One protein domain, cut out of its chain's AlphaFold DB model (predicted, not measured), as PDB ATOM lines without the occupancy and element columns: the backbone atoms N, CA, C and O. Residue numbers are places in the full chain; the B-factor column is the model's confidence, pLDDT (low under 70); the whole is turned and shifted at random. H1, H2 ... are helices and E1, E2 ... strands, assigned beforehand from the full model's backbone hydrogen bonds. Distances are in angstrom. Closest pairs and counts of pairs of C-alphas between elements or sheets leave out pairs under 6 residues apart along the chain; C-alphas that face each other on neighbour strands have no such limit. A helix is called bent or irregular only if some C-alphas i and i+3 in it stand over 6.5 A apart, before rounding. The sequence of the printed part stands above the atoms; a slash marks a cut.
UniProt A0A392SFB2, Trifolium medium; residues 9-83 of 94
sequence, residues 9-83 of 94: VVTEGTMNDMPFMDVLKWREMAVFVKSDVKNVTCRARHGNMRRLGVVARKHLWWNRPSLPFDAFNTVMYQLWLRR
ATOM      1  N   VAL A   9     -17.919 -37.814 -16.505       84.12
ATOM      2  CA  VAL A   9     -17.296 -36.749 -17.286       84.12
ATOM      3  C   VAL A   9     -16.913 -37.339 -18.634       84.12
ATOM      4  O   VAL A   9     -16.038 -38.201 -18.714       84.12
ATOM      5  N   VAL A  10     -17.586 -36.885 -19.687       80.81
ATOM      6  CA  VAL A  10     -17.225 -37.225 -21.062       80.81
ATOM      7  C   VAL A  10     -16.242 -36.170 -21.543       80.81
ATOM      8  O   VAL A  10     -16.595 -34.996 -21.629       80.81
ATOM      9  N   THR A  11     -14.996 -36.566 -21.777       74.25
ATOM     10  CA  THR A  11     -13.966 -35.661 -22.294       74.25
ATOM     11  C   THR A  11     -12.998 -36.425 -23.185       74.25
ATOM     12  O   THR A  11     -12.514 -37.501 -22.829       74.25
ATOM     13  N   GLU A  12     -12.715 -35.842 -24.345       68.81
ATOM     14  CA  GLU A  12     -11.642 -36.261 -25.255       68.81
ATOM     15  C   GLU A  12     -10.269 -35.732 -24.778       68.81
ATOM     16  O   GLU A  12      -9.219 -36.214 -25.204       68.81
ATOM     17  N   GLY A  13     -10.278 -34.744 -23.872       64.38
ATOM     18  CA  GLY A  13      -9.111 -34.018 -23.369       64.38
ATOM     19  C   GLY A  13      -8.489 -34.586 -22.089       64.38
ATOM     20  O   GLY A  13      -8.892 -35.620 -21.546       64.38
ATOM     21  N   THR A  14      -7.463 -33.892 -21.589       60.34
ATOM     22  CA  THR A  14      -6.763 -34.274 -20.354       60.34
ATOM     23  C   THR A  14      -7.592 -33.861 -19.138       60.34
ATOM     24  O   THR A  14      -8.280 -32.850 -19.133       60.34
ATOM     25  N   MET A  15      -7.488 -34.617 -18.047       66.19
ATOM     26  CA  MET A  15      -8.187 -34.357 -16.782       66.19
ATOM     27  C   MET A  15      -8.000 -32.928 -16.211       66.19
ATOM     28  O   MET A  15      -8.791 -32.500 -15.373       66.19
ATOM     29  N   ASN A  16      -6.978 -32.192 -16.656       63.19
ATOM     30  CA  ASN A  16      -6.646 -30.840 -16.200       63.19
ATOM     31  C   ASN A  16      -7.700 -29.772 -16.522       63.19
ATOM     32  O   ASN A  16      -7.645 -28.698 -15.929       63.19
ATOM     33  N   ASP A  17      -8.673 -30.069 -17.380       77.38
ATOM     34  CA  ASP A  17      -9.706 -29.105 -17.780       77.38
ATOM     35  C   ASP A  17     -10.838 -28.962 -16.744       77.38
ATOM     36  O   ASP A  17     -11.780 -28.191 -16.930       77.38
ATOM     37  N   MET A  18     -10.789 -29.715 -15.639       85.31
ATOM     38  CA  MET A  18     -11.835 -29.667 -14.619       85.31
ATOM     39  C   MET A  18     -11.712 -28.442 -13.701       85.31
ATOM     40  O   MET A  18     -10.612 -28.026 -13.331       85.31
ATOM     41  N   PRO A  19     -12.839 -27.869 -13.247       86.44
ATOM     42  CA  PRO A  19     -12.798 -26.742 -12.331       86.44
ATOM     43  C   PRO A  19     -12.263 -27.172 -10.963       86.44
ATOM     44  O   PRO A  19     -12.547 -28.267 -10.469       86.44
ATOM     45  N   PHE A  20     -11.523 -26.272 -10.319       89.19
ATOM     46  CA  PHE A  20     -11.025 -26.442  -8.951       89.19
ATOM     47  C   PHE A  20     -10.161 -27.695  -8.744       89.19
ATOM     48  O   PHE A  20     -10.234 -28.309  -7.685       89.19
ATOM     49  N   MET A  21      -9.337 -28.077  -9.725       87.56
ATOM     50  CA  MET A  21      -8.455 -29.255  -9.646       87.56
ATOM     51  C   MET A  21      -7.553 -29.289  -8.402       87.56
ATOM     52  O   MET A  21      -7.290 -30.371  -7.883       87.56
ATOM     53  N   ASP A  22      -7.151 -28.131  -7.865       86.19
ATOM     54  CA  ASP A  22      -6.315 -28.068  -6.651       86.19
ATOM     55  C   ASP A  22      -7.101 -28.346  -5.354       86.19
ATOM     56  O   ASP A  22      -6.515 -28.559  -4.296       86.19
ATOM     57  N   VAL A  23      -8.436 -28.331  -5.419       89.06
ATOM     58  CA  VAL A  23      -9.340 -28.557  -4.275       89.06
ATOM     59  C   VAL A  23     -10.114 -29.866  -4.437       89.06
ATOM     60  O   VAL A  23     -10.361 -30.584  -3.467       89.06
ATOM     61  N   LEU A  24     -10.504 -30.199  -5.667       89.88
ATOM     62  CA  LEU A  24     -11.344 -31.338  -6.004       89.88
ATOM     63  C   LEU A  24     -10.519 -32.444  -6.660       89.88
ATOM     64  O   LEU A  24     -10.016 -32.317  -7.772       89.88
ATOM     65  N   LYS A  25     -10.473 -33.601  -6.001       87.88
ATOM     66  CA  LYS A  25      -9.867 -34.816  -6.551       87.88
ATOM     67  C   LYS A  25     -10.787 -35.514  -7.553       87.88
ATOM     68  O   LYS A  25     -11.393 -36.544  -7.249       87.88
ATOM     69  N   TRP A  26     -10.886 -34.972  -8.762       86.81
ATOM     70  CA  TRP A  26     -11.788 -35.486  -9.797       86.81
ATOM     71  C   TRP A  26     -11.576 -36.976 -10.125       86.81
ATOM     72  O   TRP A  26     -12.543 -37.694 -10.349       86.81
ATOM     73  N   ARG A  27     -10.338 -37.482 -10.034       84.88
ATOM     74  CA  ARG A  27      -9.978 -38.894 -10.283       84.88
ATOM     75  C   ARG A  27     -10.607 -39.862  -9.290       84.88
ATOM     76  O   ARG A  27     -10.825 -41.024  -9.614       84.88
ATOM     77  N   GLU A  28     -10.837 -39.391  -8.069       85.81
ATOM     78  CA  GLU A  28     -11.368 -40.200  -6.975       85.81
ATOM     79  C   GLU A  28     -12.892 -40.056  -6.849       85.81
ATOM     80  O   GLU A  28     -13.531 -40.924  -6.257       85.81
ATOM     81  N   MET A  29     -13.485 -38.989  -7.404       85.75
ATOM     82  CA  MET A  29     -14.921 -38.706  -7.280       85.75
ATOM     83  C   MET A  29     -15.733 -38.863  -8.570       85.75
ATOM     84  O   MET A  29     -16.955 -38.902  -8.469       85.75
ATOM     85  N   ALA A  30     -15.103 -38.933  -9.747       85.81
ATOM     86  CA  ALA A  30     -15.767 -38.966 -11.051       85.81
ATOM     87  C   ALA A  30     -15.275 -40.119 -11.930       85.81
ATOM     88  O   ALA A  30     -14.143 -40.586 -11.785       85.81
ATOM     89  N   VAL A  31     -16.118 -40.549 -12.871       85.19
ATOM     90  CA  VAL A  31     -15.715 -41.488 -13.924       85.19
ATOM     91  C   VAL A  31     -15.500 -40.731 -15.226       85.19
ATOM     92  O   VAL A  31     -16.362 -39.960 -15.631       85.19
ATOM     93  N   PHE A  32     -14.364 -40.966 -15.876       83.44
ATOM     94  CA  PHE A  32     -14.006 -40.341 -17.147       83.44
ATOM     95  C   PHE A  32     -14.224 -41.316 -18.299       83.44
ATOM     96  O   PHE A  32     -13.791 -42.467 -18.220       83.44
ATOM     97  N   VAL A  33     -14.881 -40.856 -19.361       81.06
ATOM     98  CA  VAL A  33     -15.183 -41.658 -20.554       81.06
ATOM     99  C   VAL A  33     -14.802 -40.853 -21.794       81.06
ATOM    100  O   VAL A  33     -15.083 -39.658 -21.845       81.06
ATOM    101  N   LYS A  34     -14.151 -41.496 -22.771       73.00
ATOM    102  CA  LYS A  34     -13.725 -40.835 -24.015       73.00
ATOM    103  C   LYS A  34     -14.860 -40.757 -25.039       73.00
ATOM    104  O   LYS A  34     -15.137 -39.683 -25.534       73.00
ATOM    105  N   SER A  35     -15.607 -41.838 -25.254       67.94
ATOM    106  CA  SER A  35     -16.819 -41.833 -26.088       67.94
ATOM    107  C   SER A  35     -17.661 -43.100 -25.858       67.94
ATOM    108  O   SER A  35     -17.138 -44.122 -25.424       67.94
ATOM    109  N   ASP A  36     -18.971 -42.976 -26.103       59.28
ATOM    110  CA  ASP A  36     -20.058 -43.968 -25.956       59.28
ATOM    111  C   ASP A  36     -20.228 -44.587 -24.543       59.28
ATOM    112  O   ASP A  36     -19.519 -45.494 -24.101       59.28
ATOM    113  N   VAL A  37     -21.226 -44.096 -23.797       61.06
ATOM    114  CA  VAL A  37     -21.540 -44.533 -22.424       61.06
ATOM    115  C   VAL A  37     -22.444 -45.767 -22.475       61.06
ATOM    116  O   VAL A  37     -23.625 -45.685 -22.154       61.06
ATOM    117  N   LYS A  38     -21.919 -46.923 -22.900       57.41
ATOM    118  CA  LYS A  38     -22.765 -48.127 -23.014       57.41
ATOM    119  C   LYS A  38     -22.826 -49.037 -21.801       57.41
ATOM    120  O   LYS A  38     -23.785 -49.784 -21.726       57.41
ATOM    121  N   ASN A  39     -21.902 -48.971 -20.838       56.00
ATOM    122  CA  ASN A  39     -22.064 -49.632 -19.530       56.00
ATOM    123  C   ASN A  39     -20.903 -49.297 -18.581       56.00
ATOM    124  O   ASN A  39     -19.986 -50.090 -18.374       56.00
ATOM    125  N   VAL A  40     -20.939 -48.123 -17.948       62.31
ATOM    126  CA  VAL A  40     -19.999 -47.802 -16.864       62.31
ATOM    127  C   VAL A  40     -20.600 -48.279 -15.544       62.31
ATOM    128  O   VAL A  40     -21.276 -47.536 -14.840       62.31
ATOM    129  N   THR A  41     -20.377 -49.550 -15.203       57.62
ATOM    130  CA  THR A  41     -20.759 -50.103 -13.893       57.62
ATOM    131  C   THR A  41     -19.511 -50.347 -13.043       57.62
ATOM    132  O   THR A  41     -19.057 -51.473 -12.868       57.62
ATOM    133  N   CYS A  42     -18.946 -49.294 -12.450       62.28
ATOM    134  CA  CYS A  42     -17.837 -49.411 -11.494       62.28
ATOM    135  C   CYS A  42     -18.329 -49.707 -10.058       62.28
ATOM    136  O   CYS A  42     -18.029 -48.957  -9.126       62.28
ATOM    137  N   ARG A  43     -19.086 -50.804  -9.851       62.50
ATOM    138  CA  ARG A  43     -19.726 -51.154  -8.552       62.50
ATOM    139  C   ARG A  43     -18.786 -51.072  -7.346       62.50
ATOM    140  O   ARG A  43     -19.178 -50.507  -6.332       62.50
ATOM    141  N   ALA A  44     -17.551 -51.558  -7.474       63.22
ATOM    142  CA  ALA A  44     -16.587 -51.589  -6.372       63.22
ATOM    143  C   ALA A  44     -16.143 -50.193  -5.886       63.22
ATOM    144  O   ALA A  44     -15.822 -50.025  -4.714       63.22
ATOM    145  N   ARG A  45     -16.129 -49.176  -6.762       74.06
ATOM    146  CA  ARG A  45     -15.670 -47.813  -6.421       74.06
ATOM    147  C   ARG A  45     -16.805 -46.808  -6.226       74.06
ATOM    148  O   ARG A  45     -16.571 -45.743  -5.655       74.06
ATOM    149  N   HIS A  46     -18.030 -47.153  -6.625       81.94
ATOM    150  CA  HIS A  46     -19.182 -46.252  -6.562       81.94
ATOM    151  C   HIS A  46     -19.462 -45.698  -5.159       81.94
ATOM    152  O   HIS A  46     -19.762 -44.514  -5.035       81.94
ATOM    153  N   GLY A  47     -19.341 -46.510  -4.100       84.50
ATOM    154  CA  GLY A  47     -19.604 -46.056  -2.728       84.50
ATOM    155  C   GLY A  47     -18.667 -44.926  -2.284       84.50
ATOM    156  O   GLY A  47     -19.119 -43.890  -1.793       84.50
ATOM    157  N   ASN A  48     -17.365 -45.091  -2.533       87.06
ATOM    158  CA  ASN A  48     -16.355 -44.090  -2.190       87.06
ATOM    159  C   ASN A  48     -16.467 -42.839  -3.067       87.06
ATOM    160  O   ASN A  48     -16.458 -41.731  -2.533       87.06
ATOM    161  N   MET A  49     -16.655 -43.002  -4.382       88.25
ATOM    162  CA  MET A  49     -16.869 -41.878  -5.306       88.25
ATOM    163  C   MET A  49     -18.090 -41.048  -4.901       88.25
ATOM    164  O   MET A  49     -18.021 -39.822  -4.845       88.25
ATOM    165  N   ARG A  50     -19.190 -41.713  -4.530       86.88
ATOM    166  CA  ARG A  50     -20.400 -41.062  -4.019       86.88
ATOM    167  C   ARG A  50     -20.122 -40.282  -2.739       86.88
ATOM    168  O   ARG A  50     -20.528 -39.127  -2.639       86.88
ATOM    169  N   ARG A  51     -19.417 -40.882  -1.772       88.06
ATOM    170  CA  ARG A  51     -19.050 -40.208  -0.515       88.06
ATOM    171  C   ARG A  51     -18.222 -38.950  -0.783       88.06
ATOM    172  O   ARG A  51     -18.541 -37.888  -0.254       88.06
ATOM    173  N   LEU A  52     -17.203 -39.060  -1.631       88.94
ATOM    174  CA  LEU A  52     -16.342 -37.938  -2.014       88.94
ATOM    175  C   LEU A  52     -17.121 -36.858  -2.773       88.94
ATOM    176  O   LEU A  52     -16.977 -35.679  -2.466       88.94
ATOM    177  N   GLY A  53     -18.007 -37.247  -3.688       88.31
ATOM    178  CA  GLY A  53     -18.872 -36.336  -4.433       88.31
ATOM    179  C   GLY A  53     -19.854 -35.550  -3.557       88.31
ATOM    180  O   GLY A  53     -20.138 -34.378  -3.827       88.31
ATOM    181  N   VAL A  54     -20.352 -36.163  -2.477       87.19
ATOM    182  CA  VAL A  54     -21.191 -35.485  -1.474       87.19
ATOM    183  C   VAL A  54     -20.383 -34.445  -0.698       87.19
ATOM    184  O   VAL A  54     -20.854 -33.318  -0.548       87.19
ATOM    185  N   VAL A  55     -19.165 -34.781  -0.266       88.00
ATOM    186  CA  VAL A  55     -18.275 -33.840   0.439       88.00
ATOM    187  C   VAL A  55     -17.846 -32.690  -0.477       88.00
ATOM    188  O   VAL A  55     -17.895 -31.531  -0.074       88.00
ATOM    189  N   ALA A  56     -17.503 -32.993  -1.729       89.12
ATOM    190  CA  ALA A  56     -17.102 -32.023  -2.746       89.12
ATOM    191  C   ALA A  56     -18.225 -31.051  -3.141       89.12
ATOM    192  O   ALA A  56     -17.955 -29.947  -3.609       89.12
ATOM    193  N   ARG A  57     -19.497 -31.431  -2.939       87.62
ATOM    194  CA  ARG A  57     -20.670 -30.647  -3.362       87.62
ATOM    195  C   ARG A  57     -20.644 -29.206  -2.856       87.62
ATOM    196  O   ARG A  57     -21.071 -28.327  -3.597       87.62
ATOM    197  N   LYS A  58     -20.181 -28.971  -1.625       89.44
ATOM    198  CA  LYS A  58     -20.168 -27.630  -1.018       89.44
ATOM    199  C   LYS A  58     -19.332 -26.636  -1.835       89.44
ATOM    200  O   LYS A  58     -19.804 -25.539  -2.093       89.44
ATOM    201  N   HIS A  59     -18.198 -27.083  -2.375       92.12
ATOM    202  CA  HIS A  59     -17.278 -26.277  -3.186       92.12
ATOM    203  C   HIS A  59     -17.821 -25.919  -4.573       92.12
ATOM    204  O   HIS A  59     -17.268 -25.066  -5.255       92.12
ATOM    205  N   LEU A  60     -18.888 -26.585  -5.013       89.62
ATOM    206  CA  LEU A  60     -19.516 -26.370  -6.319       89.62
ATOM    207  C   LEU A  60     -20.841 -25.607  -6.206       89.62
ATOM    208  O   LEU A  60     -21.535 -25.437  -7.205       89.62
ATOM    209  N   TRP A  61     -21.225 -25.185  -4.999       90.56
ATOM    210  CA  TRP A  61     -22.479 -24.485  -4.758       90.56
ATOM    211  C   TRP A  61     -22.228 -23.022  -4.410       90.56
ATOM    212  O   TRP A  61     -21.485 -22.723  -3.477       90.56
ATOM    213  N   TRP A  62     -22.861 -22.110  -5.145       91.75
ATOM    214  CA  TRP A  62     -22.796 -20.683  -4.851       91.75
ATOM    215  C   TRP A  62     -23.875 -20.306  -3.834       91.75
ATOM    216  O   TRP A  62     -25.064 -20.459  -4.114       91.75
ATOM    217  N   ASN A  63     -23.474 -19.814  -2.660       91.81
ATOM    218  CA  ASN A  63     -24.396 -19.374  -1.609       91.81
ATOM    219  C   ASN A  63     -24.476 -17.840  -1.540       91.81
ATOM    220  O   ASN A  63     -23.542 -17.127  -1.912       91.81
ATOM    221  N   ARG A  64     -25.618 -17.330  -1.069       91.56
ATOM    222  CA  ARG A  64     -25.856 -15.917  -0.738       91.56
ATOM    223  C   ARG A  64     -26.618 -15.886   0.602       91.56
ATOM    224  O   ARG A  64     -27.784 -16.278   0.592       91.56
ATOM    225  N   PRO A  65     -26.016 -15.464   1.733       91.38
ATOM    226  CA  PRO A  65     -24.615 -15.059   1.922       91.38
ATOM    227  C   PRO A  65     -23.629 -16.221   1.708       91.38
ATOM    228  O   PRO A  65     -24.036 -17.383   1.672       91.38
ATOM    229  N   SER A  66     -22.342 -15.911   1.524       92.31
ATOM    230  CA  SER A  66     -21.322 -16.945   1.317       92.31
ATOM    231  C   SER A  66     -21.153 -17.811   2.568       92.31
ATOM    232  O   SER A  66     -21.235 -17.332   3.700       92.31
ATOM    233  N   LEU A  67     -20.919 -19.105   2.356       93.75
ATOM    234  CA  LEU A  67     -20.664 -20.078   3.420       93.75
ATOM    235  C   LEU A  67     -19.214 -20.571   3.347       93.75
ATOM    236  O   LEU A  67     -18.657 -20.641   2.251       93.75
ATOM    237  N   PRO A  68     -18.593 -20.980   4.467       91.31
ATOM    238  CA  PRO A  68     -17.253 -21.555   4.436       91.31
ATOM    239  C   PRO A  68     -17.156 -22.717   3.440       91.31
ATOM    240  O   PRO A  68     -18.007 -23.611   3.431       91.31
ATOM    241  N   PHE A  69     -16.092 -22.726   2.632       91.19
ATOM    242  CA  PHE A  69     -15.828 -23.747   1.606       91.19
ATOM    243  C   PHE A  69     -16.866 -23.829   0.475       91.19
ATOM    244  O   PHE A  69     -16.949 -24.850  -0.207       91.19
ATOM    245  N   ASP A  70     -17.662 -22.783   0.273       93.88
ATOM    246  CA  ASP A  70     -18.564 -22.695  -0.868       93.88
ATOM    247  C   ASP A  70     -17.830 -22.400  -2.189       93.88
ATOM    248  O   ASP A  70     -16.600 -22.258  -2.230       93.88
ATOM    249  N   ALA A  71     -18.577 -22.323  -3.292       93.75
ATOM    250  CA  ALA A  71     -18.001 -21.999  -4.595       93.75
ATOM    251  C   ALA A  71     -17.314 -20.627  -4.609       93.75
ATOM    252  O   ALA A  71     -16.250 -20.494  -5.208       93.75
ATOM    253  N   PHE A  72     -17.866 -19.634  -3.908       94.19
ATOM    254  CA  PHE A  72     -17.264 -18.304  -3.816       94.19
ATOM    255  C   PHE A  72     -15.882 -18.358  -3.150       94.19
ATOM    256  O   PHE A  72     -14.893 -17.912  -3.731       94.19
ATOM    257  N   ASN A  73     -15.784 -18.974  -1.970       93.81
ATOM    258  CA  ASN A  73     -14.518 -19.124  -1.254       93.81
ATOM    259  C   ASN A  73     -13.515 -19.986  -2.030       93.81
ATOM    260  O   ASN A  73     -12.319 -19.704  -2.024       93.81
ATOM    261  N   THR A  74     -13.997 -21.011  -2.737       94.56
ATOM    262  CA  THR A  74     -13.150 -21.870  -3.575       94.56
ATOM    263  C   THR A  74     -12.540 -21.084  -4.742       94.56
ATOM    264  O   THR A  74     -11.349 -21.229  -5.019       94.56
ATOM    265  N   VAL A  75     -13.313 -20.199  -5.385       93.06
ATOM    266  CA  VAL A  75     -12.808 -19.281  -6.422       93.06
ATOM    267  C   VAL A  75     -11.792 -18.298  -5.841       93.06
ATOM    268  O   VAL A  75     -10.715 -18.130  -6.411       93.06
ATOM    269  N   MET A  76     -12.088 -17.686  -4.692       93.38
ATOM    270  CA  MET A  76     -11.166 -16.742  -4.046       93.38
ATOM    271  C   MET A  76      -9.831 -17.399  -3.682       93.38
ATOM    272  O   MET A  76      -8.769 -16.831  -3.938       93.38
ATOM    273  N   TYR A  77      -9.870 -18.627  -3.168       92.88
ATOM    274  CA  TYR A  77      -8.672 -19.414  -2.887       92.88
ATOM    275  C   TYR A  77      -7.842 -19.694  -4.152       92.88
ATOM    276  O   TYR A  77      -6.623 -19.528  -4.151       92.88
ATOM    277  N   GLN A  78      -8.494 -20.062  -5.256       90.62
ATOM    278  CA  GLN A  78      -7.837 -20.301  -6.547       90.62
ATOM    279  C   GLN A  78      -7.151 -19.051  -7.107       90.62
ATOM    280  O   GLN A  78      -6.011 -19.120  -7.572       90.62
ATOM    281  N   LEU A  79      -7.821 -17.900  -7.032       90.06
ATOM    282  CA  LEU A  79      -7.236 -16.619  -7.430       90.06
ATOM    283  C   LEU A  79      -6.036 -16.263  -6.549       90.06
ATOM    284  O   LEU A  79      -5.000 -15.842  -7.062       90.06
ATOM    285  N   TRP A  80      -6.136 -16.500  -5.239       91.25
ATOM    286  CA  TRP A  80      -5.037 -16.264  -4.306       91.25
ATOM    287  C   TRP A  80      -3.802 -17.124  -4.609       91.25
ATOM    288  O   TRP A  80      -2.680 -16.618  -4.542       91.25
ATOM    289  N   LEU A  81      -3.985 -18.390  -4.998       89.50
ATOM    290  CA  LEU A  81      -2.880 -19.252  -5.435       89.50
ATOM    291  C   LEU A  81      -2.203 -18.735  -6.714       89.50
ATOM    292  O   LEU A  81      -0.988 -18.846  -6.863       89.50
ATOM    293  N   ARG A  82      -2.972 -18.129  -7.626       87.81
ATOM    294  CA  ARG A  82      -2.497 -17.626  -8.931       87.81
ATOM    295  C   ARG A  82      -2.062 -16.162  -8.908       87.81
ATOM    296  O   ARG A  82      -1.744 -15.604  -9.957       87.81
ATOM    297  N   ARG A  83      -2.001 -15.537  -7.730       87.44
ATOM    298  CA  ARG A  83      -1.730 -14.097  -7.563       87.44
ATOM    299  C   ARG A  83      -0.446 -13.602  -8.239       87.44
ATOM    300  O   ARG A  83      -0.364 -12.437  -8.595       87.44
TER     301      ARG A  83
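This is residues 9 to 83 of the 94 residues of a protein of Trifolium medium (UniProt A0A392SFB2). One long helix, H2, and a shorter one, H3, meet near their ends as an L, and the first part of the chain printed here, a winding stretch from residue 9 to 25 followed by tiny H1 and E1, lies within the angle of that L. H1 packs on H2 partway along it. The printed part has 75 residues, with three named helices and one named strand in the order H1, E1, H2, H3. The class is mostly helix, though under half of the residues are in named elements. The whole is loose, with a radius of gyration of the C-alphas of 14.4 A, and elongated, spanning 41 by 25 by 17 A.

Residues 9 to 10 pair in parallel with residues 32 to 33 of E1, residues 31 to 33, which pairs with no named strand. H1, residues 26 to 29, and E1 meet only through their tight link. H2, residues 43 to 60, touches H1 with residues 48 to 53 alone; their closest C-alphas, of Met 29 and Met 49, are 4.2 A apart. H2 touches H3, residues 71 to 81, with residues 58 to 60 alone; the closest C-alphas, of His 59 and Ala 71, are 4.6 A apart. Their lines are about perpendicular, at 84 degrees. E1 is apart from H2 and H3, and H1 is apart from H3. Every O i to N i+4 pair is within hydrogen-bond range in H3, 9 of 14 in H2, and H1 is too short for such a pair.

H1 begins at C-alpha 26 (-11.788, -35.486, -9.797). H2 measures 24.9 A, is irregular, with C-alphas 44 and 47 at 7.3 A, and has a kink of 40 degrees near residue 54. H3 measures 15.4 A and ends at C-alpha 81 (-2.880, -19.252, -5.435).

The C-alphas farthest apart, of Lys 38 and Arg 83, are 42.9 A apart. The printed part has no cut and no long link. Residues 12 to 16 and 35 to 44 have pLDDT under 70.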